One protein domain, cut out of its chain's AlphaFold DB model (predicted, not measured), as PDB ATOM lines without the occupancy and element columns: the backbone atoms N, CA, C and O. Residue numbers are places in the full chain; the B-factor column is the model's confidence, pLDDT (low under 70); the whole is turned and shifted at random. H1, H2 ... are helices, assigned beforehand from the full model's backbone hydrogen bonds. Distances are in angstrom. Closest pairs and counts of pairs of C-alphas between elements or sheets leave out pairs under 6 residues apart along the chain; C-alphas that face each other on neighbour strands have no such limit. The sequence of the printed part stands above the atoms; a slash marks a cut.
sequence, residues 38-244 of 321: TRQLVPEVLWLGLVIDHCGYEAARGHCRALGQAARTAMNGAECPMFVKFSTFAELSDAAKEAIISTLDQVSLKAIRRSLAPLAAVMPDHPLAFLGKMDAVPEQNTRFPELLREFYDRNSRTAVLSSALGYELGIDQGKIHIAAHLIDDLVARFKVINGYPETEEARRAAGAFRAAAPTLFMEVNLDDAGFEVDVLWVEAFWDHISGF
ATOM      1  N   THR A  38      53.923  95.646  -3.916       80.88
ATOM      2  CA  THR A  38      54.598  95.692  -2.634       80.88
ATOM      3  C   THR A  38      53.620  95.514  -1.488       80.88
ATOM      4  O   THR A  38      53.773  94.571  -0.735       80.88
ATOM      5  N   ARG A  39      52.603  96.377  -1.360       78.81
ATOM      6  CA  ARG A  39      51.790  96.408  -0.136       78.81
ATOM      7  C   ARG A  39      50.853  95.217   0.008       78.81
ATOM      8  O   ARG A  39      50.607  94.821   1.133       78.81
ATOM      9  N   GLN A  40      50.325  94.678  -1.089       78.06
ATOM     10  CA  GLN A  40      49.297  93.632  -1.037       78.06
ATOM     11  C   GLN A  40      49.824  92.278  -1.501       78.06
ATOM     12  O   GLN A  40      49.540  91.268  -0.876       78.06
ATOM     13  N   LEU A  41      50.616  92.231  -2.575       84.12
ATOM     14  CA  LEU A  41      51.012  90.950  -3.163       84.12
ATOM     15  C   LEU A  41      52.164  90.292  -2.403       84.12
ATOM     16  O   LEU A  41      52.136  89.079  -2.214       84.12
ATOM     17  N   VAL A  42      53.158  91.058  -1.938       88.62
ATOM     18  CA  VAL A  42      54.286  90.487  -1.180       88.62
ATOM     19  C   VAL A  42      53.803  89.692   0.045       88.62
ATOM     20  O   VAL A  42      54.154  88.514   0.111       88.62
ATOM     21  N   PRO A  43      52.953  90.226   0.948       89.94
ATOM     22  CA  PRO A  43      52.434  89.456   2.087       89.94
ATOM     23  C   PRO A  43      51.697  88.172   1.684       89.94
ATOM     24  O   PRO A  43      51.728  87.178   2.408       89.94
ATOM     25  N   GLU A  44      51.036  88.185   0.526       91.62
ATOM     26  CA  GLU A  44      50.200  87.084   0.046       91.62
ATOM     27  C   GLU A  44      50.973  85.993  -0.699       91.62
ATOM     28  O   GLU A  44      50.534  84.847  -0.740       91.62
ATOM     29  N   VAL A  45      52.118  86.321  -1.302       92.50
ATOM     30  CA  VAL A  45      52.863  85.414  -2.199       92.50
ATOM     31  C   VAL A  45      54.207  84.992  -1.631       92.50
ATOM     32  O   VAL A  45      54.768  83.990  -2.075       92.50
ATOM     33  N   LEU A  46      54.725  85.704  -0.629       93.94
ATOM     34  CA  LEU A  46      56.030  85.414  -0.033       93.94
ATOM     35  C   LEU A  46      56.162  83.957   0.425       93.94
ATOM     36  O   LEU A  46      57.239  83.381   0.309       93.94
ATOM     37  N   TRP A  47      55.070  83.328   0.870       95.56
ATOM     38  CA  TRP A  47      55.065  81.917   1.260       95.56
ATOM     39  C   TRP A  47      55.455  80.971   0.110       95.56
ATOM     40  O   TRP A  47      56.200  80.022   0.341       95.56
ATOM     41  N   LEU A  48      55.035  81.243  -1.133       96.88
ATOM     42  CA  LEU A  48      55.477  80.483  -2.311       96.88
ATOM     43  C   LEU A  48      56.971  80.681  -2.548       96.88
ATOM     44  O   LEU A  48      57.691  79.727  -2.831       96.88
ATOM     45  N   GLY A  49      57.437  81.916  -2.383       95.81
ATOM     46  CA  GLY A  49      58.847  82.266  -2.481       95.81
ATOM     47  C   GLY A  49      59.722  81.538  -1.474       95.81
ATOM     48  O   GLY A  49      60.775  81.036  -1.842       95.81
ATOM     49  N   LEU A  50      59.257  81.430  -0.231       95.50
ATOM     50  CA  LEU A  50      59.928  80.687   0.834       95.50
ATOM     51  C   LEU A  50      60.064  79.202   0.495       95.50
ATOM     52  O   LEU A  50      61.125  78.611   0.687       95.50
ATOM     53  N   VAL A  51      59.007  78.598  -0.057       96.88
ATOM     54  CA  VAL A  51      59.060  77.203  -0.512       96.88
ATOM     55  C   VAL A  51      60.032  77.052  -1.684       96.88
ATOM     56  O   VAL A  51      60.849  76.129  -1.680       96.88
ATOM     57  N   ILE A  52      60.007  77.970  -2.653       96.75
ATOM     58  CA  ILE A  52      60.929  77.964  -3.800       96.75
ATOM     59  C   ILE A  52      62.389  78.124  -3.353       96.75
ATOM     60  O   ILE A  52      63.239  77.387  -3.848       96.75
ATOM     61  N   ASP A  53      62.684  79.047  -2.438       94.19
ATOM     62  CA  ASP A  53      64.039  79.289  -1.921       94.19
ATOM     63  C   ASP A  53      64.575  78.051  -1.180       94.19
ATOM     64  O   ASP A  53      65.721  77.654  -1.384       94.19
ATOM     65  N   HIS A  54      63.723  77.361  -0.412       92.94
ATOM     66  CA  HIS A  54      64.143  76.195   0.364       92.94
ATOM     67  C   HIS A  54      64.382  74.924  -0.468       92.94
ATOM     68  O   HIS A  54      65.356  74.208  -0.223       92.94
ATOM     69  N   CYS A  55      63.487  74.588  -1.404       94.06
ATOM     70  CA  CYS A  55      63.529  73.297  -2.114       94.06
ATOM     71  C   CYS A  55      63.753  73.400  -3.631       94.06
ATOM     72  O   CYS A  55      63.906  72.379  -4.302       94.06
ATOM     73  N   GLY A  56      63.821  74.614  -4.176       95.69
ATOM     74  CA  GLY A  56      63.904  74.862  -5.610       95.69
ATOM     75  C   GLY A  56      62.542  74.802  -6.303       95.69
ATOM     76  O   GLY A  56      61.580  74.206  -5.821       95.69
ATOM     77  N   TYR A  57      62.462  75.421  -7.484       96.31
ATOM     78  CA  TYR A  57      61.195  75.650  -8.184       96.31
ATOM     79  C   TYR A  57      60.412  74.364  -8.500       96.31
ATOM     80  O   TYR A  57      59.216  74.299  -8.236       96.31
ATOM     81  N   GLU A  58      61.068  73.319  -9.017       95.62
ATOM     82  CA  GLU A  58      60.370  72.082  -9.405       95.62
ATOM     83  C   GLU A  58      59.806  71.309  -8.206       95.62
ATOM     84  O   GLU A  58      58.684  70.806  -8.268       95.62
ATOM     85  N   ALA A  59      60.550  71.237  -7.099       97.19
ATOM     86  CA  ALA A  59      60.059  70.590  -5.885       97.19
ATOM     87  C   ALA A  59      58.929  71.412  -5.247       97.19
ATOM     88  O   ALA A  59      57.900  70.853  -4.860       97.19
ATOM     89  N   ALA A  60      59.069  72.743  -5.229       97.69
ATOM     90  CA  ALA A  60      58.048  73.654  -4.723       97.69
ATOM     91  C   ALA A  60      56.713  73.489  -5.458       97.69
ATOM     92  O   ALA A  60      55.670  73.411  -4.811       97.69
ATOM     93  N   ARG A  61      56.735  73.338  -6.793       97.19
ATOM     94  CA  ARG A  61      55.532  73.035  -7.591       97.19
ATOM     95  C   ARG A  61      54.802  71.801  -7.073       97.19
ATOM     96  O   ARG A  61      53.591  71.849  -6.876       97.19
ATOM     97  N   GLY A  62      55.532  70.715  -6.818       97.31
ATOM     98  CA  GLY A  62      54.966  69.477  -6.281       97.31
ATOM     99  C   GLY A  62      54.319  69.674  -4.909       97.31
ATOM    100  O   GLY A  62      53.155  69.318  -4.718       97.31
ATOM    101  N   HIS A  63      55.043  70.290  -3.975       98.12
ATOM    102  CA  HIS A  63      54.573  70.490  -2.602       98.12
ATOM    103  C   HIS A  63      53.384  71.455  -2.513       98.12
ATOM    104  O   HIS A  63      52.386  71.149  -1.859       98.12
ATOM    105  N   CYS A  64      53.442  72.593  -3.207       97.81
ATOM    106  CA  CYS A  64      52.351  73.566  -3.224       97.81
ATOM    107  C   CYS A  64      51.105  73.017  -3.937       97.81
ATOM    108  O   CYS A  64      49.990  73.269  -3.479       97.81
ATOM    109  N   ARG A  65      51.270  72.217  -5.003       96.50
ATOM    110  CA  ARG A  65      50.152  71.514  -5.652       96.50
ATOM    111  C   ARG A  65      49.480  70.540  -4.688       96.50
ATOM    112  O   ARG A  65      48.255  70.537  -4.604       96.50
ATOM    113  N   ALA A  66      50.260  69.745  -3.953       96.75
ATOM    114  CA  ALA A  66      49.724  68.810  -2.965       96.75
ATOM    115  C   ALA A  66      48.926  69.540  -1.869       96.75
ATOM    116  O   ALA A  66      47.803  69.141  -1.558       96.75
ATOM    117  N   LEU A  67      49.450  70.659  -1.349       97.25
ATOM    118  CA  LEU A  67      48.745  71.492  -0.368       97.25
ATOM    119  C   LEU A  67      47.436  72.068  -0.934       97.25
ATOM    120  O   LEU A  67      46.391  71.943  -0.298       97.25
ATOM    121  N   GLY A  68      47.471  72.661  -2.130       94.38
ATOM    122  CA  GLY A  68      46.281  73.236  -2.766       94.38
ATOM    123  C   GLY A  68      45.202  72.191  -3.071       94.38
ATOM    124  O   GLY A  68      44.015  72.445  -2.872       94.38
ATOM    125  N   GLN A  69      45.595  70.985  -3.495       92.69
ATOM    126  CA  GLN A  69      44.669  69.869  -3.722       92.69
ATOM    127  C   GLN A  69      44.051  69.354  -2.419       92.69
ATOM    128  O   GLN A  69      42.841  69.110  -2.378       92.69
ATOM    129  N   ALA A  70      44.847  69.225  -1.354       94.25
ATOM    130  CA  ALA A  70      44.345  68.850  -0.035       94.25
ATOM    131  C   ALA A  70      43.335  69.888   0.483       94.25
ATOM    132  O   ALA A  70      42.239  69.519   0.903       94.25
ATOM    133  N   ALA A  71      43.651  71.181   0.363       93.38
ATOM    134  CA  ALA A  71      42.774  72.272   0.786       93.38
ATOM    135  C   ALA A  71      41.461  72.316  -0.008       93.38
ATOM    136  O   ALA A  71      40.375  72.390   0.572       93.38
ATOM    137  N   ARG A  72      41.539  72.159  -1.333       90.31
ATOM    138  CA  ARG A  72      40.358  72.072  -2.201       90.31
ATOM    139  C   ARG A  72      39.461  70.886  -1.845       90.31
ATOM    140  O   ARG A  72      38.243  71.034  -1.811       90.31
ATOM    141  N   THR A  73      40.055  69.725  -1.578       90.06
ATOM    142  CA  THR A  73      39.313  68.508  -1.206       90.06
ATOM    143  C   THR A  73      38.634  68.669   0.153       90.06
ATOM    144  O   THR A  73      37.482  68.277   0.318       90.06
ATOM    145  N   ALA A  74      39.316  69.296   1.114       91.00
ATOM    146  CA  ALA A  74      38.789  69.537   2.453       91.00
ATOM    147  C   ALA A  74      37.585  70.496   2.470       91.00
ATOM    148  O   ALA A  74      36.696  70.339   3.303       91.00
ATOM    149  N   MET A  75      37.524  71.464   1.549       86.88
ATOM    150  CA  MET A  75      36.435  72.444   1.501       86.88
ATOM    151  C   MET A  75      35.155  71.972   0.797       86.88
ATOM    152  O   MET A  75      34.139  72.640   0.961       86.88
ATOM    153  N   ASN A  76      35.191  70.866   0.035       67.56
ATOM    154  CA  ASN A  76      34.047  70.159  -0.580       67.56
ATOM    155  C   ASN A  76      32.750  70.992  -0.766       67.56
ATOM    156  O   ASN A  76      31.683  70.655  -0.252       67.56
ATOM    157  N   GLY A  77      32.840  72.084  -1.532       61.50
ATOM    158  CA  GLY A  77      31.746  73.032  -1.749       61.50
ATOM    159  C   GLY A  77      31.853  73.747  -3.098       61.50
ATOM    160  O   GLY A  77      32.936  73.849  -3.676       61.50
ATOM    161  N   ALA A  78      30.716  74.230  -3.612       56.59
ATOM    162  CA  ALA A  78      30.628  74.918  -4.907       56.59
ATOM    163  C   ALA A  78      31.447  76.228  -4.955       56.59
ATOM    164  O   ALA A  78      31.936  76.611  -6.016       56.59
ATOM    165  N   GLU A  79      31.669  76.860  -3.799       68.12
ATOM    166  CA  GLU A  79      32.411  78.117  -3.637       68.12
ATOM    167  C   GLU A  79      33.713  77.908  -2.851       68.12
ATOM    168  O   GLU A  79      33.938  78.470  -1.788       68.12
ATOM    169  N   CYS A  80      34.594  77.046  -3.357       82.31
ATOM    170  CA  CYS A  80      35.952  76.935  -2.821       82.31
ATOM    171  C   CYS A  80      36.806  78.118  -3.328       82.31
ATOM    172  O   CYS A  80      36.804  78.341  -4.541       82.31
ATOM    173  N   PRO A  81      37.521  78.881  -2.485       87.00
ATOM    174  CA  PRO A  81      38.418  79.940  -2.945       87.00
ATOM    175  C   PRO A  81      39.642  79.365  -3.680       87.00
ATOM    176  O   PRO A  81      39.855  78.156  -3.747       87.00
ATOM    177  N   MET A  82      40.442  80.240  -4.289       89.50
ATOM    178  CA  MET A  82      41.720  79.852  -4.885       89.50
ATOM    179  C   MET A  82      42.817  79.883  -3.813       89.50
ATOM    180  O   MET A  82      43.188  80.954  -3.342       89.50
ATOM    181  N   PHE A  83      43.388  78.727  -3.476       91.81
ATOM    182  CA  PHE A  83      44.500  78.606  -2.531       91.81
ATOM    183  C   PHE A  83      45.825  79.009  -3.185       91.81
ATOM    184  O   PHE A  83      46.612  78.163  -3.615       91.81
ATOM    185  N   VAL A  84      46.021  80.318  -3.313       92.50
ATOM    186  CA  VAL A  84      47.261  80.970  -3.771       92.50
ATOM    187  C   VAL A  84      47.620  82.111  -2.827       92.50
ATOM    188  O   VAL A  84      48.765  82.187  -2.384       92.50
ATOM    189  N   LYS A  85      46.636  82.958  -2.492       91.44
ATOM    190  CA  LYS A  85      46.742  83.937  -1.408       91.44
ATOM    191  C   LYS A  85      47.014  83.205  -0.096       91.44
ATOM    192  O   LYS A  85      46.422  82.158   0.184       91.44
ATOM    193  N   PHE A  86      47.928  83.742   0.692       93.25
ATOM    194  CA  PHE A  86      48.285  83.173   1.977       93.25
ATOM    195  C   PHE A  86      47.133  83.317   2.970       93.25
ATOM    196  O   PHE A  86      46.806  82.359   3.669       93.25
ATOM    197  N   SER A  87      46.469  84.473   2.968       92.00
ATOM    198  CA  SER A  87      45.317  84.775   3.824       92.00
ATOM    199  C   SER A  87      44.145  83.811   3.633       92.00
ATOM    200  O   SER A  87      43.482  83.473   4.608       92.00
ATOM    201  N   THR A  88      43.952  83.252   2.433       91.44
ATOM    202  CA  THR A  88      42.902  82.252   2.162       91.44
ATOM    203  C   THR A  88      42.996  81.021   3.072       91.44
ATOM    204  O   THR A  88      41.986  80.392   3.378       91.44
ATOM    205  N   PHE A  89      44.189  80.665   3.557       93.62
ATOM    206  CA  PHE A  89      44.339  79.558   4.506       93.62
ATOM    207  C   PHE A  89      43.857  79.900   5.925       93.62
ATOM    208  O   PHE A  89      43.499  78.994   6.680       93.62
ATOM    209  N   ALA A  90      43.806  81.184   6.289       90.88
ATOM    210  CA  ALA A  90      43.301  81.626   7.587       90.88
ATOM    211  C   ALA A  90      41.778  81.445   7.705       90.88
ATOM    212  O   ALA A  90      41.277  81.174   8.795       90.88
ATOM    213  N   GLU A  91      41.061  81.516   6.579       88.62
ATOM    214  CA  GLU A  91      39.598  81.374   6.487       88.62
ATOM    215  C   GLU A  91      39.110  79.921   6.622       88.62
ATOM    216  O   GLU A  91      37.911  79.660   6.730       88.62
ATOM    217  N   LEU A  92      40.029  78.951   6.624       90.81
ATOM    218  CA  LEU A  92      39.693  77.539   6.772       90.81
ATOM    219  C   LEU A  92      39.115  77.242   8.161       90.81
ATOM    220  O   LEU A  92      39.677  77.629   9.189       90.81
ATOM    221  N   SER A  93      38.039  76.452   8.191       92.81
ATOM    222  CA  SER A  93      37.513  75.881   9.432       92.81
ATOM    223  C   SER A  93      38.491  74.871  10.039       92.81
ATOM    224  O   SER A  93      39.294  74.261   9.329       92.81
ATOM    225  N   ASP A  94      38.394  74.637  11.347       94.00
ATOM    226  CA  ASP A  94      39.271  73.680  12.036       94.00
ATOM    227  C   ASP A  94      39.135  72.259  11.472       94.00
ATOM    228  O   ASP A  94      40.134  71.584  11.236       94.00
ATOM    229  N   ALA A  95      37.913  71.847  11.114       93.75
ATOM    230  CA  ALA A  95      37.673  70.570  10.443       93.75
ATOM    231  C   ALA A  95      38.382  70.480   9.077       93.75
ATOM    232  O   ALA A  95      38.936  69.436   8.731       93.75
ATOM    233  N   ALA A  96      38.404  71.571   8.301       94.38
ATOM    234  CA  ALA A  96      39.123  71.608   7.030       94.38
ATOM    235  C   ALA A  96      40.644  71.573   7.242       94.38
ATOM    236  O   ALA A  96      41.347  70.862   6.523       94.38
ATOM    237  N   LYS A  97      41.160  72.278   8.257       95.81
ATOM    238  CA  LYS A  97      42.581  72.247   8.642       95.81
ATOM    239  C   LYS A  97      43.029  70.830   9.018       95.81
ATOM    240  O   LYS A  97      44.048  70.359   8.515       95.81
ATOM    241  N   GLU A  98      42.246  70.110   9.821       95.38
ATOM    242  CA  GLU A  98      42.519  68.709  10.181       95.38
ATOM    243  C   GLU A  98      42.466  67.764   8.968       95.38
ATOM    244  O   GLU A  98      43.334  66.896   8.799       95.38
ATOM    245  N   ALA A  99      41.491  67.953   8.075       94.75
ATOM    246  CA  ALA A  99      41.391  67.198   6.827       94.75
ATOM    247  C   ALA A  99      42.607  67.430   5.906       94.75
ATOM    248  O   ALA A  99      43.108  66.488   5.289       94.75
ATOM    249  N   ILE A 100      43.134  68.656   5.851       96.19
ATOM    250  CA  ILE A 100      44.352  68.973   5.093       96.19
ATOM    251  C   ILE A 100      45.556  68.240   5.681       96.19
ATOM    252  O   ILE A 100      46.273  67.571   4.940       96.19
ATOM    253  N   ILE A 101      45.769  68.324   6.998       95.88
ATOM    254  CA  ILE A 101      46.915  67.686   7.668       95.88
ATOM    255  C   ILE A 101      46.894  66.166   7.474       95.88
ATOM    256  O   ILE A 101      47.943  65.562   7.260       95.88
ATOM    257  N   SER A 102      45.714  65.549   7.551       93.69
ATOM    258  CA  SER A 102      45.564  64.098   7.386       93.69
ATOM    259  C   SER A 102      45.741  63.624   5.940       93.69
ATOM    260  O   SER A 102      46.182  62.496   5.725       93.69
ATOM    261  N   THR A 103      45.432  64.474   4.957       94.12
ATOM    262  CA  THR A 103      45.521  64.134   3.526       94.12
ATOM    263  C   THR A 103      46.896  64.443   2.933       94.12
ATOM    264  O   THR A 103      47.344  63.752   2.017       94.12
ATOM    265  N   LEU A 104      47.567  65.487   3.425       95.62
ATOM    266  CA  LEU A 104      48.853  65.928   2.899       95.62
ATOM    267  C   LEU A 104      49.945  64.891   3.188       95.62
ATOM    268  O   LEU A 104      50.130  64.443   4.322       95.62
ATOM    269  N   ASP A 105      50.706  64.523   2.158       94.56
ATOM    270  CA  ASP A 105      51.793  63.572   2.317       94.56
ATOM    271  C   ASP A 105      52.900  64.139   3.226       94.56
ATOM    272  O   ASP A 105      53.167  65.344   3.270       94.56
ATOM    273  N   GLN A 106      53.572  63.252   3.965       94.88
ATOM    274  CA  GLN A 106      54.569  63.662   4.959       94.88
ATOM    275  C   GLN A 106      55.787  64.362   4.343       94.88
ATOM    276  O   GLN A 106      56.441  65.149   5.029       94.88
ATOM    277  N   VAL A 107      56.100  64.102   3.068       96.06
ATOM    278  CA  VAL A 107      57.223  64.754   2.385       96.06
ATOM    279  C   VAL A 107      56.874  66.219   2.131       96.06
ATOM    280  O   VAL A 107      57.639  67.097   2.534       96.06
ATOM    281  N   SER A 108      55.701  66.493   1.559       97.06
ATOM    282  CA  SER A 108      55.215  67.854   1.311       97.06
ATOM    283  C   SER A 108      54.962  68.629   2.594       97.06
ATOM    284  O   SER A 108      55.402  69.773   2.705       97.06
ATOM    285  N   LEU A 109      54.343  68.008   3.602       96.25
ATOM    286  CA  LEU A 109      54.119  68.642   4.902       96.25
ATOM    287  C   LEU A 109      55.438  69.114   5.529       96.25
ATOM    288  O   LEU A 109      55.553  70.261   5.961       96.25
ATOM    289  N   LYS A 110      56.453  68.245   5.545       94.88
ATOM    290  CA  LYS A 110      57.768  68.564   6.107       94.88
ATOM    291  C   LYS A 110      58.494  69.638   5.300       94.88
ATOM    292  O   LYS A 110      59.090  70.539   5.888       94.88
ATOM    293  N   ALA A 111      58.447  69.558   3.971       95.38
ATOM    294  CA  ALA A 111      59.061  70.554   3.099       95.38
ATOM    295  C   ALA A 111      58.453  71.945   3.327       95.38
ATOM    296  O   ALA A 111      59.189  72.914   3.514       95.38
ATOM    297  N   ILE A 112      57.124  72.041   3.402       96.56
ATOM    298  CA  ILE A 112      56.419  73.306   3.640       96.56
ATOM    299  C   ILE A 112      56.728  73.843   5.042       96.56
ATOM    300  O   ILE A 112      57.105  75.005   5.169       96.56
ATOM    301  N   ARG A 113      56.674  73.001   6.085       94.88
ATOM    302  CA  ARG A 113      57.015  73.420   7.459       94.88
ATOM    303  C   ARG A 113      58.434  73.975   7.580       94.88
ATOM    304  O   ARG A 113      58.648  74.969   8.264       94.88
ATOM    305  N   ARG A 114      59.408  73.342   6.920       93.19
ATOM    306  CA  ARG A 114      60.801  73.820   6.891       93.19
ATOM    307  C   ARG A 114      60.949  75.127   6.129       93.19
ATOM    308  O   ARG A 114      61.713  75.987   6.547       93.19
ATOM    309  N   SER A 115      60.221  75.265   5.027       94.44
ATOM    310  CA  SER A 115      60.258  76.466   4.191       94.44
ATOM    311  C   SER A 115      59.686  77.684   4.916       94.44
ATOM    312  O   SER A 115      60.205  78.784   4.781       94.44
ATOM    313  N   LEU A 116      58.633  77.490   5.717       94.12
ATOM    314  CA  LEU A 116      57.964  78.564   6.458       94.12
ATOM    315  C   LEU A 116      58.602  78.871   7.815       94.12
ATOM    316  O   LEU A 116      58.219  79.852   8.451       94.12
ATOM    317  N   ALA A 117      59.577  78.081   8.265       91.19
ATOM    318  CA  ALA A 117      60.207  78.272   9.566       91.19
ATOM    319  C   ALA A 117      60.776  79.688   9.804       91.19
ATOM    320  O   ALA A 117      60.541  80.213  10.895       91.19
ATOM    321  N   PRO A 118      61.433  80.354   8.828       89.50
ATOM    322  CA  PRO A 118      61.911  81.725   9.018       89.50
ATOM    323  C   PRO A 118      60.778  82.719   9.250       89.50
ATOM    324  O   PRO A 118      60.887  83.603  10.092       89.50
ATOM    325  N   LEU A 119      59.666  82.549   8.532       90.38
ATOM    326  CA  LEU A 119      58.490  83.391   8.696       90.38
ATOM    327  C   LEU A 119      57.846  83.169  10.066       90.38
ATOM    328  O   LEU A 119      57.515  84.132  10.747       90.38
ATOM    329  N   ALA A 120      57.717  81.912  10.487       90.38
ATOM    330  CA  ALA A 120      57.121  81.549  11.769       90.38
ATOM    331  C   ALA A 120      57.942  82.011  12.980       90.38
ATOM    332  O   ALA A 120      57.389  82.159  14.068       90.38
ATOM    333  N   ALA A 121      59.243  82.261  12.808       86.31
ATOM    334  CA  ALA A 121      60.069  82.876  13.844       86.31
ATOM    335  C   ALA A 121      59.686  84.346  14.107       86.31
ATOM    336  O   ALA A 121      59.874  84.827  15.221       86.31
ATOM    337  N   VAL A 122      59.151  85.042  13.097       85.38
ATOM    338  CA  VAL A 122      58.713  86.449  13.182       85.38
ATOM    339  C   VAL A 122      57.218  86.551  13.462       85.38
ATOM    340  O   VAL A 122      56.781  87.388  14.243       85.38
ATOM    341  N   MET A 123      56.437  85.680  12.828       88.44
ATOM    342  CA  MET A 123      54.981  85.641  12.898       88.44
ATOM    343  C   MET A 123      54.513  84.206  13.139       88.44
ATOM    344  O   MET A 123      54.185  83.503  12.181       88.44
ATOM    345  N   PRO A 124      54.478  83.745  14.401       88.69
ATOM    346  CA  PRO A 124      54.048  82.390  14.737       88.69
ATOM    347  C   PRO A 124      52.614  82.072  14.290       88.69
ATOM    348  O   PRO A 124      52.340  80.942  13.896       88.69
ATOM    349  N   ASP A 125      51.731  83.074  14.282       89.50
ATOM    350  CA  ASP A 125      50.300  82.937  13.974       89.50
ATOM    351  C   ASP A 125      49.972  83.164  12.483       89.50
ATOM    352  O   ASP A 125      48.890  83.621  12.118       89.50
ATOM    353  N   HIS A 126      50.914  82.860  11.585       92.69
ATOM    354  CA  HIS A 126      50.708  82.990  10.141       92.69
ATOM    355  C   HIS A 126      49.603  82.034   9.610       92.69
ATOM    356  O   HIS A 126      49.350  80.988  10.207       92.69
ATOM    357  N   PRO A 127      48.979  82.293   8.440       95.06
ATOM    358  CA  PRO A 127      47.828  81.522   7.935       95.06
ATOM    359  C   PRO A 127      48.009  79.999   7.791       95.06
ATOM    360  O   PRO A 127      47.040  79.247   7.836       95.06
ATOM    361  N   LEU A 128      49.247  79.523   7.630       96.12
ATOM    362  CA  LEU A 128      49.594  78.094   7.566       96.12
ATOM    363  C   LEU A 128      50.132  77.523   8.893       96.12
ATOM    364  O   LEU A 128      50.625  76.396   8.909       96.12
ATOM    365  N   ALA A 129      50.041  78.251  10.008       94.62
ATOM    366  CA  ALA A 129      50.529  77.798  11.314       94.62
ATOM    367  C   ALA A 129      49.832  76.510  11.793       94.62
ATOM    368  O   ALA A 129      50.438  75.680  12.473       94.62
ATOM    369  N   PHE A 130      48.586  76.276  11.356       95.69
ATOM    370  CA  PHE A 130      47.848  75.039  11.643       95.69
ATOM    371  C   PHE A 130      48.547  73.784  11.113       95.69
ATOM    372  O   PHE A 130      48.289  72.692  11.614       95.69
ATOM    373  N   LEU A 131      49.453  73.914  10.135       95.69
ATOM    374  CA  LEU A 131      50.238  72.783   9.660       95.69
ATOM    375  C   LEU A 131      51.090  72.180  10.772       95.69
ATOM    376  O   LEU A 131      51.554  71.071  10.570       95.69
ATOM    377  N   GLY A 132      51.288  72.831  11.920       90.31
ATOM    378  CA  GLY A 132      51.968  72.299  13.100       90.31
ATOM    379  C   GLY A 132      53.265  73.041  13.404       90.31
ATOM    380  O   GLY A 132      53.552  74.084  12.826       90.31
ATOM    381  N   LYS A 133      54.081  72.504  14.317       88.00
ATOM    382  CA  LYS A 133      55.359  73.134  14.672       88.00
ATOM    383  C   LYS A 133      56.268  73.218  13.442       88.00
ATOM    384  O   LYS A 133      56.524  72.201  12.798       88.00
ATOM    385  N   MET A 134      56.758  74.421  13.151       85.25
ATOM    386  CA  MET A 134      57.679  74.643  12.041       85.25
ATOM    387  C   MET A 134      59.058  74.067  12.363       85.25
ATOM    388  O   MET A 134      59.589  74.230  13.466       85.25
ATOM    389  N   ASP A 135      59.623  73.366  11.385       78.25
ATOM    390  CA  ASP A 135      60.894  72.656  11.503       78.25
ATOM    391  C   ASP A 135      62.052  73.637  11.260       78.25
ATOM    392  O   ASP A 135      62.657  73.640  10.188       78.25
ATOM    393  N   ALA A 136      62.330  74.496  12.244       73.69
ATOM    394  CA  ALA A 136      63.387  75.501  12.151       73.69
ATOM    395  C   ALA A 136      64.792  74.892  12.259       73.69
ATOM    396  O   ALA A 136      65.081  74.107  13.168       73.69
ATOM    397  N   VAL A 137      65.682  75.315  11.362       69.19
ATOM    398  CA  VAL A 137      67.132  75.096  11.449       69.19
ATOM    399  C   VAL A 137      67.805  76.450  11.721       69.19
ATOM    400  O   VAL A 137      67.409  77.435  11.096       69.19
ATOM    401  N   PRO A 138      68.801  76.548  12.627       58.91
ATOM    402  CA  PRO A 138      69.390  77.828  13.047       58.91
ATOM    403  C   PRO A 138      69.863  78.744  11.907       58.91
ATOM    404  O   PRO A 138      69.772  79.963  12.030       58.91
ATOM    405  N   GLU A 139      70.324  78.179  10.787       60.28
ATOM    406  CA  GLU A 139      70.818  78.937   9.629       60.28
ATOM    407  C   GLU A 139      69.710  79.556   8.753       60.28
ATOM    408  O   GLU A 139      70.003  80.394   7.907       60.28
ATOM    409  N   GLN A 140      68.436  79.184   8.927       61.44
ATOM    410  CA  GLN A 140      67.357  79.610   8.020       61.44
ATOM    411  C   GLN A 140      66.847  81.039   8.287       61.44
ATOM    412  O   GLN A 140      66.260  81.660   7.402       61.44
ATOM    413  N   ASN A 141      67.094  81.595   9.477       63.19
ATOM    414  CA  ASN A 141      66.571  82.914   9.857       63.19
ATOM    415  C   ASN A 141      67.282  84.086   9.159       63.19
ATOM    416  O   ASN A 141      66.703  85.164   9.039       63.19
ATOM    417  N   THR A 142      68.516  83.901   8.679       71.25
ATOM    418  CA  THR A 142      69.308  84.981   8.062       71.25
ATOM    419  C   THR A 142      68.911  85.274   6.617       71.25
ATOM    420  O   THR A 142      69.087  86.399   6.159       71.25
ATOM    421  N   ARG A 143      68.336  84.295   5.904       79.75
ATOM    422  CA  ARG A 143      67.950  84.433   4.489       79.75
ATOM    423  C   ARG A 143      66.633  85.188   4.292       79.75
ATOM    424  O   ARG A 143      66.406  85.776   3.238       79.75
ATOM    425  N   PHE A 144      65.772  85.214   5.309       85.44
ATOM    426  CA  PHE A 144      64.441  85.817   5.217       85.44
ATOM    427  C   PHE A 144      64.439  87.321   4.863       85.44
ATOM    428  O   PHE A 144      63.725  87.684   3.926       85.44
ATOM    429  N   PRO A 145      65.252  88.197   5.497       84.44
ATOM    430  CA  PRO A 145      65.366  89.601   5.090       84.44
ATOM    431  C   PRO A 145      65.782  89.782   3.628       84.44
ATOM    432  O   PRO A 145      65.257  90.647   2.927       84.44
ATOM    433  N   GLU A 146      66.724  88.964   3.151       85.06
ATOM    434  CA  GLU A 146      67.217  89.051   1.777       85.06
ATOM    435  C   GLU A 146      66.141  88.632   0.777       85.06
ATOM    436  O   GLU A 146      65.931  89.323  -0.220       85.06
ATOM    437  N   LEU A 147      65.422  87.547   1.077       88.25
ATOM    438  CA  LEU A 147      64.304  87.076   0.270       88.25
ATOM    439  C   LEU A 147      63.186  88.122   0.213       88.25
ATOM    440  O   LEU A 147      62.655  88.410  -0.858       88.25
ATOM    441  N   LEU A 148      62.860  88.738   1.351       88.62
ATOM    442  CA  LEU A 148      61.885  89.820   1.410       88.62
ATOM    443  C   LEU A 148      62.330  91.007   0.541       88.62
ATOM    444  O   LEU A 148      61.531  91.517  -0.246       88.62
ATOM    445  N   ARG A 149      63.612  91.399   0.615       85.75
ATOM    446  CA  ARG A 149      64.210  92.437  -0.243       85.75
ATOM    447  C   ARG A 149      64.067  92.103  -1.730       85.75
ATOM    448  O   ARG A 149      63.674  92.967  -2.508       85.75
ATOM    449  N   GLU A 150      64.352  90.865  -2.125       88.62
ATOM    450  CA  GLU A 150      64.178  90.396  -3.507       88.62
ATOM    451  C   GLU A 150      62.714  90.476  -3.957       88.62
ATOM    452  O   GLU A 150      62.439  90.844  -5.097       88.62
ATOM    453  N   PHE A 151      61.760  90.182  -3.073       87.75
ATOM    454  CA  PHE A 151      60.329  90.245  -3.380       87.75
ATOM    455  C   PHE A 151      59.799  91.658  -3.638       87.75
ATOM    456  O   PHE A 151      58.802  91.807  -4.352       87.75
ATOM    457  N   TYR A 152      60.449  92.698  -3.104       84.88
ATOM    458  CA  TYR A 152      60.096  94.081  -3.435       84.88
ATOM    459  C   TYR A 152      60.332  94.391  -4.916       84.88
ATOM    460  O   TYR A 152      59.553  95.142  -5.510       84.88
ATOM    461  N   ASP A 153      61.355  93.789  -5.531       85.75
ATOM    462  CA  ASP A 153      61.528  93.842  -6.977       85.75
ATOM    463  C   ASP A 153      60.650  92.785  -7.656       85.75
ATOM    464  O   ASP A 153      60.964  91.596  -7.696       85.75
ATOM    465  N   ARG A 154      59.566  93.238  -8.290       86.69
ATOM    466  CA  ARG A 154      58.678  92.385  -9.098       86.69
ATOM    467  C   ARG A 154      59.378  91.677 -10.269       86.69
ATOM    468  O   ARG A 154      58.771  90.816 -10.907       86.69
ATOM    469  N   ASN A 155      60.593  92.092 -10.626       89.94
ATOM    470  CA  ASN A 155      61.404  91.487 -11.680       89.94
ATOM    471  C   ASN A 155      62.425  90.486 -11.140       89.94
ATOM    472  O   ASN A 155      63.092  89.836 -11.949       89.94
ATOM    473  N   SER A 156      62.554  90.345  -9.820       92.19
ATOM    474  CA  SER A 156      63.460  89.365  -9.239       92.19
ATOM    475  C   SER A 156      63.051  87.954  -9.647       92.19
ATOM    476  O   SER A 156      61.882  87.661  -9.934       92.19
ATOM    477  N   ARG A 157      64.031  87.048  -9.680       94.75
ATOM    478  CA  ARG A 157      63.786  85.640 -10.000       94.75
ATOM    479  C   ARG A 157      62.728  85.051  -9.071       94.75
ATOM    480  O   ARG A 157      61.773  84.440  -9.541       94.75
ATOM    481  N   THR A 158      62.852  85.303  -7.776       92.81
ATOM    482  CA  THR A 158      61.953  84.785  -6.748       92.81
ATOM    483  C   THR A 158      60.516  85.287  -6.930       92.81
ATOM    484  O   THR A 158      59.583  84.479  -6.935       92.81
ATOM    485  N   ALA A 159      60.316  86.585  -7.185       93.12
ATOM    486  CA  ALA A 159      58.998  87.170  -7.455       93.12
ATOM    487  C   ALA A 159      58.329  86.575  -8.708       93.12
ATOM    488  O   ALA A 159      57.143  86.221  -8.699       93.12
ATOM    489  N   VAL A 160      59.098  86.442  -9.792       95.44
ATOM    490  CA  VAL A 160      58.622  85.898 -11.071       95.44
ATOM    491  C   VAL A 160      58.230  84.431 -10.932       95.44
ATOM    492  O   VAL A 160      57.138  84.049 -11.357       95.44
ATOM    493  N   LEU A 161      59.092  83.614 -10.323       96.81
ATOM    494  CA  LEU A 161      58.821  82.193 -10.120       96.81
ATOM    495  C   LEU A 161      57.615  81.980  -9.202       96.81
ATOM    496  O   LEU A 161      56.771  81.140  -9.496       96.81
ATOM    497  N   SER A 162      57.474  82.789  -8.152       95.94
ATOM    498  CA  SER A 162      56.318  82.710  -7.251       95.94
ATOM    499  C   SER A 162      55.014  83.084  -7.955       95.94
ATOM    500  O   SER A 162      54.004  82.409  -7.774       95.94
ATOM    501  N   SER A 163      55.041  84.093  -8.833       93.88
ATOM    502  CA  SER A 163      53.884  84.456  -9.668       93.88
ATOM    503  C   SER A 163      53.514  83.338 -10.642       93.88
ATOM    504  O   SER A 163      52.338  83.020 -10.801       93.88
ATOM    505  N   ALA A 164      54.511  82.724 -11.284       96.00
ATOM    506  CA  ALA A 164      54.297  81.604 -12.195       96.00
ATOM    507  C   ALA A 164      53.708  80.390 -11.462       96.00
ATOM    508  O   ALA A 164      52.741  79.801 -11.940       96.00
ATOM    509  N   LEU A 165      54.240  80.054 -10.282       96.75
ATOM    510  CA  LEU A 165      53.705  78.987  -9.436       96.75
ATOM    511  C   LEU A 165      52.271  79.293  -8.983       96.75
ATOM    512  O   LEU A 165      51.402  78.441  -9.122       96.75
ATOM    513  N   GLY A 166      51.986  80.513  -8.519       95.19
ATOM    514  CA  GLY A 166      50.624  80.925  -8.171       95.19
ATOM    515  C   GLY A 166      49.651  80.785  -9.348       95.19
ATOM    516  O   GLY A 166      48.538  80.289  -9.182       95.19
ATOM    517  N   TYR A 167      50.093  81.137 -10.558       94.81
ATOM    518  CA  TYR A 167      49.313  80.953 -11.783       94.81
ATOM    519  C   TYR A 167      49.045  79.475 -12.090       94.81
ATOM    520  O   TYR A 167      47.914  79.108 -12.398       94.81
ATOM    521  N   GLU A 168      50.051  78.609 -11.957       94.94
ATOM    522  CA  GLU A 168      49.883  77.160 -12.114       94.94
ATOM    523  C   GLU A 168      48.886  76.582 -11.104       94.94
ATOM    524  O   GLU A 168      47.971  75.854 -11.487       94.94
ATOM    525  N   LEU A 169      49.002  76.963  -9.830       94.75
ATOM    526  CA  LEU A 169      48.082  76.531  -8.778       94.75
ATOM    527  C   LEU A 169      46.641  76.964  -9.067       94.75
ATOM    528  O   LEU A 169      45.714  76.188  -8.833       94.75
ATOM    529  N   GLY A 170      46.439  78.171  -9.598       92.56
ATOM    530  CA  GLY A 170      45.120  78.641 -10.016       92.56
ATOM    531  C   GLY A 170      44.521  77.807 -11.155       92.56
ATOM    532  O   GLY A 170      43.318  77.532 -11.151       92.56
ATOM    533  N   ILE A 171      45.346  77.346 -12.100       92.56
ATOM    534  CA  ILE A 171      44.923  76.441 -13.182       92.56
ATOM    535  C   ILE A 171      44.565  75.063 -12.622       92.56
ATOM    536  O   ILE A 171      43.484  74.550 -12.909       92.56
ATOM    537  N   ASP A 172      45.426  74.481 -11.784       91.12
ATOM    538  CA  ASP A 172      45.219  73.152 -11.190       91.12
ATOM    539  C   ASP A 172      43.942  73.091 -10.335       91.12
ATOM    540  O   ASP A 172      43.236  72.079 -10.279       91.12
ATOM    541  N   GLN A 173      43.604  74.204  -9.685       90.31
ATOM    542  CA  GLN A 173      42.380  74.354  -8.899       90.31
ATOM    543  C   GLN A 173      41.140  74.651  -9.762       90.31
ATOM    544  O   GLN A 173      40.025  74.700  -9.238       90.31
ATOM    545  N   GLY A 174      41.301  74.805 -11.080       88.88
ATOM    546  CA  GLY A 174      40.227  75.133 -12.018       88.88
ATOM    547  C   GLY A 174      39.674  76.548 -11.841       88.88
ATOM    548  O   GLY A 174      38.525  76.791 -12.197       88.88
ATOM    549  N   LYS A 175      40.460  77.455 -11.250       88.50
ATOM    550  CA  LYS A 175      40.096  78.855 -10.979       88.50
ATOM    551  C   LYS A 175      40.574  79.809 -12.061       88.50
ATOM    552  O   LYS A 175      39.977  80.861 -12.264       88.50
ATOM    553  N   ILE A 176      41.616  79.418 -12.786       90.50
ATOM    554  CA  ILE A 176      42.105  80.126 -13.962       90.50
ATOM    555  C   ILE A 176      41.748  79.308 -15.197       90.50
ATOM    556  O   ILE A 176      42.176  78.165 -15.352       90.50
ATOM    557  N   HIS A 177      40.972  79.917 -16.090       89.19
ATOM    558  CA  HIS A 177      40.592  79.320 -17.365       89.19
ATOM    559  C   HIS A 177      41.418  79.919 -18.497       89.19
ATOM    560  O   HIS A 177      41.559  81.136 -18.612       89.19
ATOM    561  N   ILE A 178      41.941  79.050 -19.357       89.38
ATOM    562  CA  ILE A 178      42.763  79.431 -20.504       89.38
ATOM    563  C   ILE A 178      42.010  79.055 -21.771       89.38
ATOM    564  O   ILE A 178      41.448  77.963 -21.877       89.38
ATOM    565  N   ALA A 179      41.997  79.962 -22.745       91.62
ATOM    566  CA  ALA A 179      41.414  79.675 -24.044       91.62
ATOM    567  C   ALA A 179      42.180  78.527 -24.717       91.62
ATOM    568  O   ALA A 179      43.409  78.534 -24.733       91.62
ATOM    569  N   ALA A 180      41.464  77.569 -25.313       92.38
ATOM    570  CA  ALA A 180      42.062  76.337 -25.839       92.38
ATOM    571  C   ALA A 180      43.243  76.579 -26.800       92.38
ATOM    572  O   ALA A 180      44.235  75.862 -26.753       92.38
ATOM    573  N   HIS A 181      43.171  77.635 -27.616       93.88
ATOM    574  CA  HIS A 181      44.215  77.999 -28.578       93.88
ATOM    575  C   HIS A 181      45.505  78.565 -27.950       93.88
ATOM    576  O   HIS A 181      46.474  78.766 -28.670       93.88
ATOM    577  N   LEU A 182      45.527  78.840 -26.640       92.75
ATOM    578  CA  LEU A 182      46.689  79.371 -25.910       92.75
ATOM    579  C   LEU A 182      47.365  78.325 -25.010       92.75
ATOM    580  O   LEU A 182      48.349  78.643 -24.339       92.75
ATOM    581  N   ILE A 183      46.839  77.096 -24.950       93.19
ATOM    582  CA  ILE A 183      47.339  76.055 -24.039       93.19
ATOM    583  C   ILE A 183      48.787  75.687 -24.375       93.19
ATOM    584  O   ILE A 183      49.626  75.666 -23.476       93.19
ATOM    585  N   ASP A 184      49.102  75.459 -25.652       94.56
ATOM    586  CA  ASP A 184      50.449  75.056 -26.074       94.56
ATOM    587  C   ASP A 184      51.495  76.133 -25.754       94.56
ATOM    588  O   ASP A 184      52.565  75.828 -25.219       94.56
ATOM    589  N   ASP A 185      51.151  77.402 -25.986       93.56
ATOM    590  CA  ASP A 185      51.992  78.550 -25.639       93.56
ATOM    591  C   ASP A 185      52.247  78.628 -24.131       93.56
ATOM    592  O   ASP A 185      53.370  78.890 -23.690       93.56
ATOM    593  N   LEU A 186      51.216  78.401 -23.317       93.94
ATOM    594  CA  LEU A 186      51.356  78.413 -21.867       93.94
ATOM    595  C   LEU A 186      52.220  77.248 -21.370       93.94
ATOM    596  O   LEU A 186      53.104  77.452 -20.536       93.94
ATOM    597  N   VAL A 187      52.014  76.045 -21.907       94.44
ATOM    598  CA  VAL A 187      52.838  74.869 -21.599       94.44
ATOM    599  C   VAL A 187      54.301  75.132 -21.963       94.44
ATOM    600  O   VAL A 187      55.195  74.802 -21.182       94.44
ATOM    601  N   ALA A 188      54.569  75.762 -23.109       95.69
ATOM    602  CA  ALA A 188      55.922  76.153 -23.500       95.69
ATOM    603  C   ALA A 188      56.550  77.142 -22.502       95.69
ATOM    604  O   ALA A 188      57.714  76.980 -22.136       95.69
ATOM    605  N   ARG A 189      55.781  78.115 -21.996       96.12
ATOM    606  CA  ARG A 189      56.253  79.082 -20.985       96.12
ATOM    607  C   ARG A 189      56.613  78.409 -19.662       96.12
ATOM    608  O   ARG A 189      57.676  78.696 -19.116       96.12
ATOM    609  N   PHE A 190      55.783  77.491 -19.167       95.94
ATOM    610  CA  PHE A 190      56.080  76.751 -17.934       95.94
ATOM    611  C   PHE A 190      57.331  75.874 -18.047       95.94
ATOM    612  O   PHE A 190      58.052  75.719 -17.066       95.94
ATOM    613  N   LYS A 191      57.643  75.349 -19.238       96.06
ATOM    614  CA  LYS A 191      58.866  74.557 -19.459       96.06
ATOM    615  C   LYS A 191      60.154  75.374 -19.331       96.06
ATOM    616  O   LYS A 191      61.189  74.801 -19.011       96.06
ATOM    617  N   VAL A 192      60.110  76.680 -19.603       97.00
ATOM    618  CA  VAL A 192      61.316  77.530 -19.660       97.00
ATOM    619  C   VAL A 192      61.464  78.478 -18.472       97.00
ATOM    620  O   VAL A 192      62.563  78.969 -18.230       97.00
ATOM    621  N   ILE A 193      60.391  78.748 -17.716       97.25
ATOM    622  CA  ILE A 193      60.381  79.812 -16.697       97.25
ATOM    623  C   ILE A 193      61.413  79.609 -15.581       97.25
ATOM    624  O   ILE A 193      61.984  80.581 -15.092       97.25
ATOM    625  N   ASN A 194      61.735  78.357 -15.242       96.31
ATOM    626  CA  ASN A 194      62.762  78.031 -14.253       96.31
ATOM    627  C   ASN A 194      64.169  78.526 -14.666       96.31
ATOM    628  O   ASN A 194      65.047  78.689 -13.824       96.31
ATOM    629  N   GLY A 195      64.400  78.830 -15.948       94.44
ATOM    630  CA  GLY A 195      65.647  79.422 -16.445       94.44
ATOM    631  C   GLY A 195      65.759  80.944 -16.280       94.44
ATOM    632  O   GLY A 195      66.772  81.513 -16.664       94.44
ATOM    633  N   TYR A 196      64.749  81.639 -15.749       96.25
ATOM    634  CA  TYR A 196      64.751  83.107 -15.669       96.25
ATOM    635  C   TYR A 196      65.784  83.653 -14.658       96.25
ATOM    636  O   TYR A 196      65.775  83.195 -13.518       96.25
ATOM    637  N   PRO A 197      66.612  84.667 -14.976       94.50
ATOM    638  CA  PRO A 197      66.573  85.537 -16.155       94.50
ATOM    639  C   PRO A 197      67.576  85.169 -17.264       94.50
ATOM    640  O   PRO A 197      67.833  85.989 -18.147       94.50
ATOM    641  N   GLU A 198      68.146  83.966 -17.251       95.81
ATOM    642  CA  GLU A 198      69.317  83.614 -18.065       95.81
ATOM    643  C   GLU A 198      69.030  83.553 -19.571       95.81
ATOM    644  O   GLU A 198      69.880  83.932 -20.376       95.81
ATOM    645  N   THR A 199      67.824  83.139 -19.976       95.69
ATOM    646  CA  THR A 199      67.462  82.981 -21.397       95.69
ATOM    647  C   THR A 199      66.393  83.968 -21.859       95.69
ATOM    648  O   THR A 199      65.532  84.404 -21.089       95.69
ATOM    649  N   GLU A 200      66.409  84.301 -23.152       95.50
ATOM    650  CA  GLU A 200      65.393  85.153 -23.784       95.50
ATOM    651  C   GLU A 200      63.992  84.537 -23.694       95.50
ATOM    652  O   GLU A 200      63.012  85.228 -23.409       95.50
ATOM    653  N   GLU A 201      63.882  83.221 -23.871       95.81
ATOM    654  CA  GLU A 201      62.626  82.486 -23.740       95.81
ATOM    655  C   GLU A 201      62.068  82.605 -22.318       95.81
ATOM    656  O   GLU A 201      60.876  82.881 -22.143       95.81
ATOM    657  N   ALA A 202      62.925  82.475 -21.301       96.31
ATOM    658  CA  ALA A 202      62.525  82.625 -19.909       96.31
ATOM    659  C   ALA A 202      62.148  84.077 -19.570       96.31
ATOM    660  O   ALA A 202      61.164  84.293 -18.864       96.31
ATOM    661  N   ARG A 203      62.850  85.085 -20.112       96.88
ATOM    662  CA  ARG A 203      62.476  86.510 -19.961       96.88
ATOM    663  C   ARG A 203      61.115  86.814 -20.581       96.88
ATOM    664  O   ARG A 203      60.306  87.516 -19.967       96.88
ATOM    665  N   ARG A 204      60.819  86.257 -21.761       94.44
ATOM    666  CA  ARG A 204      59.495  86.384 -22.399       94.44
ATOM    667  C   ARG A 204      58.405  85.707 -21.572       94.44
ATOM    668  O   ARG A 204      57.363  86.317 -21.331       94.44
ATOM    669  N   ALA A 205      58.654  84.488 -21.089       96.00
ATOM    670  CA  ALA A 205      57.733  83.788 -20.194       96.00
ATOM    671  C   ALA A 205      57.482  84.590 -18.902       96.00
ATOM    672  O   ALA A 205      56.332  84.781 -18.508       96.00
ATOM    673  N   ALA A 206      58.531  85.150 -18.298       95.56
ATOM    674  CA  ALA A 206      58.438  86.000 -17.114       95.56
ATOM    675  C   ALA A 206      57.620  87.275 -17.356       95.56
ATOM    676  O   ALA A 206      56.874  87.711 -16.480       95.56
ATOM    677  N   GLY A 207      57.728  87.881 -18.542       91.88
ATOM    678  CA  GLY A 207      56.865  88.990 -18.951       91.88
ATOM    679  C   GLY A 207      55.381  88.625 -18.890       91.88
ATOM    680  O   GLY A 207      54.591  89.376 -18.322       91.88
ATOM    681  N   ALA A 208      55.020  87.443 -19.397       91.88
ATOM    682  CA  ALA A 208      53.643  86.961 -19.366       91.88
ATOM    683  C   ALA A 208      53.139  86.694 -17.938       91.88
ATOM    684  O   ALA A 208      52.053  87.152 -17.592       91.88
ATOM    685  N   PHE A 209      53.919  86.011 -17.094       93.38
ATOM    686  CA  PHE A 209      53.497  85.722 -15.717       93.38
ATOM    687  C   PHE A 209      53.391  86.981 -14.852       93.38
ATOM    688  O   PHE A 209      52.440  87.109 -14.088       93.38
ATOM    689  N   ARG A 210      54.289  87.962 -15.020       89.56
ATOM    690  CA  ARG A 210      54.160  89.266 -14.342       89.56
ATOM    691  C   ARG A 210      52.911  90.022 -14.783       89.56
ATOM    692  O   ARG A 210      52.236  90.615 -13.949       89.56
ATOM    693  N   ALA A 211      52.595  89.995 -16.079       86.44
ATOM    694  CA  ALA A 211      51.376  90.611 -16.603       86.44
ATOM    695  C   ALA A 211      50.103  89.900 -16.116       86.44
ATOM    696  O   ALA A 211      49.059  90.537 -16.007       86.44
ATOM    697  N   ALA A 212      50.196  88.601 -15.816       86.25
ATOM    698  CA  ALA A 212      49.107  87.793 -15.282       86.25
ATOM    699  C   ALA A 212      49.001  87.829 -13.748       86.25
ATOM    700  O   ALA A 212      47.946  87.511 -13.221       86.25
ATOM    701  N   ALA A 213      50.027  88.278 -13.018       83.94
ATOM    702  CA  ALA A 213      49.983  88.407 -11.559       83.94
ATOM    703  C   ALA A 213      48.723  89.117 -11.010       83.94
ATOM    704  O   ALA A 213      48.183  88.636 -10.017       83.94
ATOM    705  N   PRO A 214      48.175  90.182 -11.637       80.25
ATOM    706  CA  PRO A 214      46.927  90.778 -11.172       80.25
ATOM    707  C   PRO A 214      45.750  89.793 -11.134       80.25
ATOM    708  O   PRO A 214      44.908  89.917 -10.256       80.25
ATOM    709  N   THR A 215      45.681  88.781 -12.012       81.62
ATOM    710  CA  THR A 215      44.568  87.808 -12.000       81.62
ATOM    711  C   THR A 215      44.549  86.926 -10.756       81.62
ATOM    712  O   THR A 215      43.560  86.248 -10.510       81.62
ATOM    713  N   LEU A 216      45.645  86.898  -9.999       80.56
ATOM    714  CA  LEU A 216      45.751  86.135  -8.762       80.56
ATOM    715  C   LEU A 216      45.254  86.916  -7.537       80.56
ATOM    716  O   LEU A 216      44.891  86.298  -6.540       80.56
ATOM    717  N   PHE A 217      45.242  88.254  -7.608       71.56
ATOM    718  CA  PHE A 217      45.080  89.122  -6.431       71.56
ATOM    719  C   PHE A 217      44.091  90.273  -6.616       71.56
ATOM    720  O   PHE A 217      43.710  90.899  -5.634       71.56
ATOM    721  N   MET A 218      43.674  90.578  -7.846       71.50
ATOM    722  CA  MET A 218      42.626  91.565  -8.081       71.50
ATOM    723  C   MET A 218      41.265  90.974  -7.752       71.50
ATOM    724  O   MET A 218      40.876  89.928  -8.270       71.50
ATOM    725  N   GLU A 219      40.522  91.710  -6.942       66.25
ATOM    726  CA  GLU A 219      39.142  91.401  -6.616       66.25
ATOM    727  C   GLU A 219      38.218  92.148  -7.571       66.25
ATOM    728  O   GLU A 219      38.486  93.285  -7.983       66.25
ATOM    729  N   VAL A 220      37.122  91.491  -7.940       60.91
ATOM    730  CA  VAL A 220      36.048  92.113  -8.707       60.91
ATOM    731  C   VAL A 220      34.978  92.545  -7.717       60.91
ATOM    732  O   VAL A 220      34.363  91.705  -7.067       60.91
ATOM    733  N   ASN A 221      34.742  93.850  -7.614       54.44
ATOM    734  CA  ASN A 221      33.631  94.372  -6.832       54.44
ATOM    735  C   ASN A 221      32.338  94.168  -7.620       54.44
ATOM    736  O   ASN A 221      32.079  94.868  -8.606       54.44
ATOM    737  N   LEU A 222      31.570  93.156  -7.228       56.03
ATOM    738  CA  LEU A 222      30.293  92.838  -7.863       56.03
ATOM    739  C   LEU A 222      29.147  93.705  -7.317       56.03
ATOM    740  O   LEU A 222      28.220  93.989  -8.075       56.03
ATOM    741  N   ASP A 223      29.275  94.215  -6.085       53.28
ATOM    742  CA  ASP A 223      28.163  94.782  -5.307       53.28
ATOM    743  C   ASP A 223      28.331  96.276  -4.947       53.28
ATOM    744  O   ASP A 223      27.647  96.783  -4.062       53.28
ATOM    745  N   ASP A 224      29.244  97.000  -5.611       51.00
ATOM    746  CA  ASP A 224      29.565  98.423  -5.359       51.00
ATOM    747  C   ASP A 224      29.945  98.752  -3.891       51.00
ATOM    748  O   ASP A 224      30.040  99.919  -3.504       51.00
ATOM    749  N   ALA A 225      30.239  97.738  -3.071       49.88
ATOM    750  CA  ALA A 225      30.423  97.848  -1.620       49.88
ATOM    751  C   ALA A 225      31.797  98.407  -1.185       49.88
ATOM    752  O   ALA A 225      32.124  98.413  -0.005       49.88
ATOM    753  N   GLY A 226      32.617  98.911  -2.115       48.53
ATOM    754  CA  GLY A 226      34.020  99.245  -1.837       48.53
ATOM    755  C   GLY A 226      34.907  97.998  -1.689       48.53
ATOM    756  O   GLY A 226      34.419  96.877  -1.601       48.53
ATOM    757  N   PHE A 227      36.226  98.178  -1.771       48.38
ATOM    758  CA  PHE A 227      37.217  97.107  -1.604       48.38
ATOM    759  C   PHE A 227      37.776  97.192  -0.179       48.38
ATOM    760  O   PHE A 227      38.731  97.933   0.040       48.38
ATOM    761  N   GLU A 228      37.152  96.522   0.792       47.31
ATOM    762  CA  GLU A 228      37.527  96.643   2.217       47.31
ATOM    763  C   GLU A 228      37.875  95.314   2.920       47.31
ATOM    764  O   GLU A 228      38.031  95.311   4.134       47.31
ATOM    765  N   VAL A 229      38.047  94.182   2.219       48.81
ATOM    766  CA  VAL A 229      38.031  92.861   2.900       48.81
ATOM    767  C   VAL A 229      39.391  92.142   3.021       48.81
ATOM    768  O   VAL A 229      39.581  91.385   3.965       48.81
ATOM    769  N   ASP A 230      40.403  92.444   2.204       52.78
ATOM    770  CA  ASP A 230      41.722  91.756   2.241       52.78
ATOM    771  C   ASP A 230      42.681  92.230   3.375       52.78
ATOM    772  O   ASP A 230      43.894  92.020   3.339       52.78
ATOM    773  N   VAL A 231      42.166  92.945   4.376       60.78
ATOM    774  CA  VAL A 231      42.960  93.894   5.173       60.78
ATOM    775  C   VAL A 231      43.762  93.239   6.314       60.78
ATOM    776  O   VAL A 231      44.915  93.601   6.535       60.78
ATOM    777  N   LEU A 232      43.217  92.225   6.998       78.06
ATOM    778  CA  LEU A 232      43.762  91.786   8.296       78.06
ATOM    779  C   LEU A 232      45.141  91.112   8.222       78.06
ATOM    780  O   LEU A 232      46.011  91.420   9.032       78.06
ATOM    781  N   TRP A 233      45.367  90.197   7.269       87.19
ATOM    782  CA  TRP A 233      46.678  89.541   7.138       87.19
ATOM    783  C   TRP A 233      47.742  90.510   6.625       87.19
ATOM    784  O   TRP A 233      48.862  90.521   7.127       87.19
ATOM    785  N   VAL A 234      47.394  91.328   5.630       85.81
ATOM    786  CA  VAL A 234      48.319  92.293   5.033       85.81
ATOM    787  C   VAL A 234      48.773  93.320   6.070       85.81
ATOM    788  O   VAL A 234      49.968  93.594   6.155       85.81
ATOM    789  N   GLU A 235      47.855  93.856   6.876       84.81
ATOM    790  CA  GLU A 235      48.191  94.764   7.979       84.81
ATOM    791  C   GLU A 235      49.058  94.071   9.028       84.81
ATOM    792  O   GLU A 235      50.168  94.531   9.297       84.81
ATOM    793  N   ALA A 236      48.625  92.908   9.528       86.50
ATOM    794  CA  ALA A 236      49.387  92.153  10.520       86.50
ATOM    795  C   ALA A 236      50.803  91.816  10.027       86.50
ATOM    796  O   ALA A 236      51.762  91.902  10.797       86.50
ATOM    797  N   PHE A 237      50.956  91.473   8.746       89.69
ATOM    798  CA  PHE A 237      52.256  91.225   8.136       89.69
ATOM    799  C   PHE A 237      53.164  92.453   8.235       89.69
ATOM    800  O   PHE A 237      54.307  92.336   8.680       89.69
ATOM    801  N   TRP A 238      52.677  93.631   7.838       87.25
ATOM    802  CA  TRP A 238      53.485  94.849   7.870       87.25
ATOM    803  C   TRP A 238      53.813  95.298   9.289       87.25
ATOM    804  O   TRP A 238      54.948  95.713   9.528       87.25
ATOM    805  N   ASP A 239      52.888  95.132  10.230       85.69
ATOM    806  CA  ASP A 239      53.121  95.460  11.636       85.69
ATOM    807  C   ASP A 239      54.275  94.632  12.215       85.69
ATOM    808  O   ASP A 239      55.206  95.185  12.800       85.69
ATOM    809  N   HIS A 240      54.290  93.319  11.968       83.00
ATOM    810  CA  HIS A 240      55.347  92.437  12.479       83.00
ATOM    811  C   HIS A 240      56.682  92.624  11.752       83.00
ATOM    812  O   HIS A 240      57.746  92.562  12.370       83.00
ATOM    813  N   ILE A 241      56.648  92.855  10.438       81.50
ATOM    814  CA  ILE A 241      57.858  93.007   9.622       81.50
ATOM    815  C   ILE A 241      58.511  94.376   9.820       81.50
ATOM    816  O   ILE A 241      59.735  94.468   9.746       81.50
ATOM    817  N   SER A 242      57.743  95.428  10.119       71.12
ATOM    818  CA  SER A 242      58.294  96.764  10.394       71.12
ATOM    819  C   SER A 242      59.236  96.785  11.606       71.12
ATOM    820  O   SER A 242      60.187  97.564  11.631       71.12
ATOM    821  N   GLY A 243      59.020  95.886  12.572       62.91
ATOM    822  CA  GLY A 243      59.884  95.681  13.737       62.91
ATOM    823  C   GLY A 243      60.968  94.612  13.556       62.91
ATOM    824  O   GLY A 243      61.692  94.322  14.511       62.91
ATOM    825  N   PHE A 244      61.075  93.990  12.377       63.91
ATOM    826  CA  PHE A 244      61.965  92.857  12.144       63.91
ATOM    827  C   PHE A 244      63.283  93.264  11.468       63.91
ATOM    828  O   PHE A 244      63.307  93.853  10.388       63.91
TER     829      PHE A 244
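Overview. This is residues 38 to 244 of the 321 residues of an uncharacterized protein of Novosphingobium sp. SG900 (UniProt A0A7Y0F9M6). H1 and H7 cross at the core, with H8 and H9 packed on H7 at one side and H4 and H11 packed on H1 at the other, while H2 packs on H1, H7 and H4. H3 sits farther out on H2 and H5 on H4, and residues 220 to 226 stick out as a loop. The printed part has 207 residues with eleven named helices, H1 to H11 in order, and no named strand: class all helix, mostly crossed in packing. It is compact, with a radius of gyration of the C-alphas of 16.6 A, and rounded, spanning 43 by 41 by 37 A.

Arrangement. Look first at H2, residues 57 to 75, the longest helix. Its residues 67 to 75 alone touch H3, residues 94 to 103, closest at the C-alphas of Ala 74 and Ala 96, 5.0 A. Its residues 62 to 67 alone touch H4, residues 106 to 122, about perpendicular at 84 degrees, closest at the C-alphas of His 63 and Ser 108, 4.8 A. The hub is H7, residues 157 to 172, touching six helices. H1, residues 38 to 55, touches H7 with residues 45 to 53 alone, about perpendicular at 89 degrees; the C-alphas of Gly 49 and Ser 162 are closest, 5.4 A. H8, residues 180 to 195, forms a hairpin with H7 at a shallow tilt of 34 degrees, only just short of steep. H9, residues 200 to 212, touches H8, closest at the C-alphas of Ile 193 and Ala 202, 4.8 A. H10, residues 214 to 217, only just touches H7, with 3 pairs of C-alphas within 8 A. H1 also touches H6, residues 143 to 152, and H11, residues 231 to 242. H5, residues 138 to 141, touches H4. Every O i to N i+4 pair is within hydrogen-bond range in H2, H3, H6, H7, H9 and H11, but 9 of 14 in H1, 10 of 13 in H4 and 8 of 12 in H8; H5 and H10 are too short for such a pair.

Along the chain. Find C-alpha 57 at (61.195, 75.650, -8.184); from there H2 runs 26.8 A to C-alpha 75. H1 begins at (54.598, 95.692, -2.634) and spans 24.1 A, with a kink of 51 degrees near residue 45. H4 spans 24.6 A, H7 22.4 A and H8 25.6 A. H11 ends at C-alpha 242, (58.294, 96.764, 10.394).

Size, cuts and confidence. The C-alphas of Pro 138 and His 181 are farthest apart, 48.6 A. The printed part has no cut. Links H2 to H3, H4 to H5 and H10 to H11 are long. Confidence is under 70 at residues 76 to 79, 137 to 141, 219 to 231 and 243 to 244.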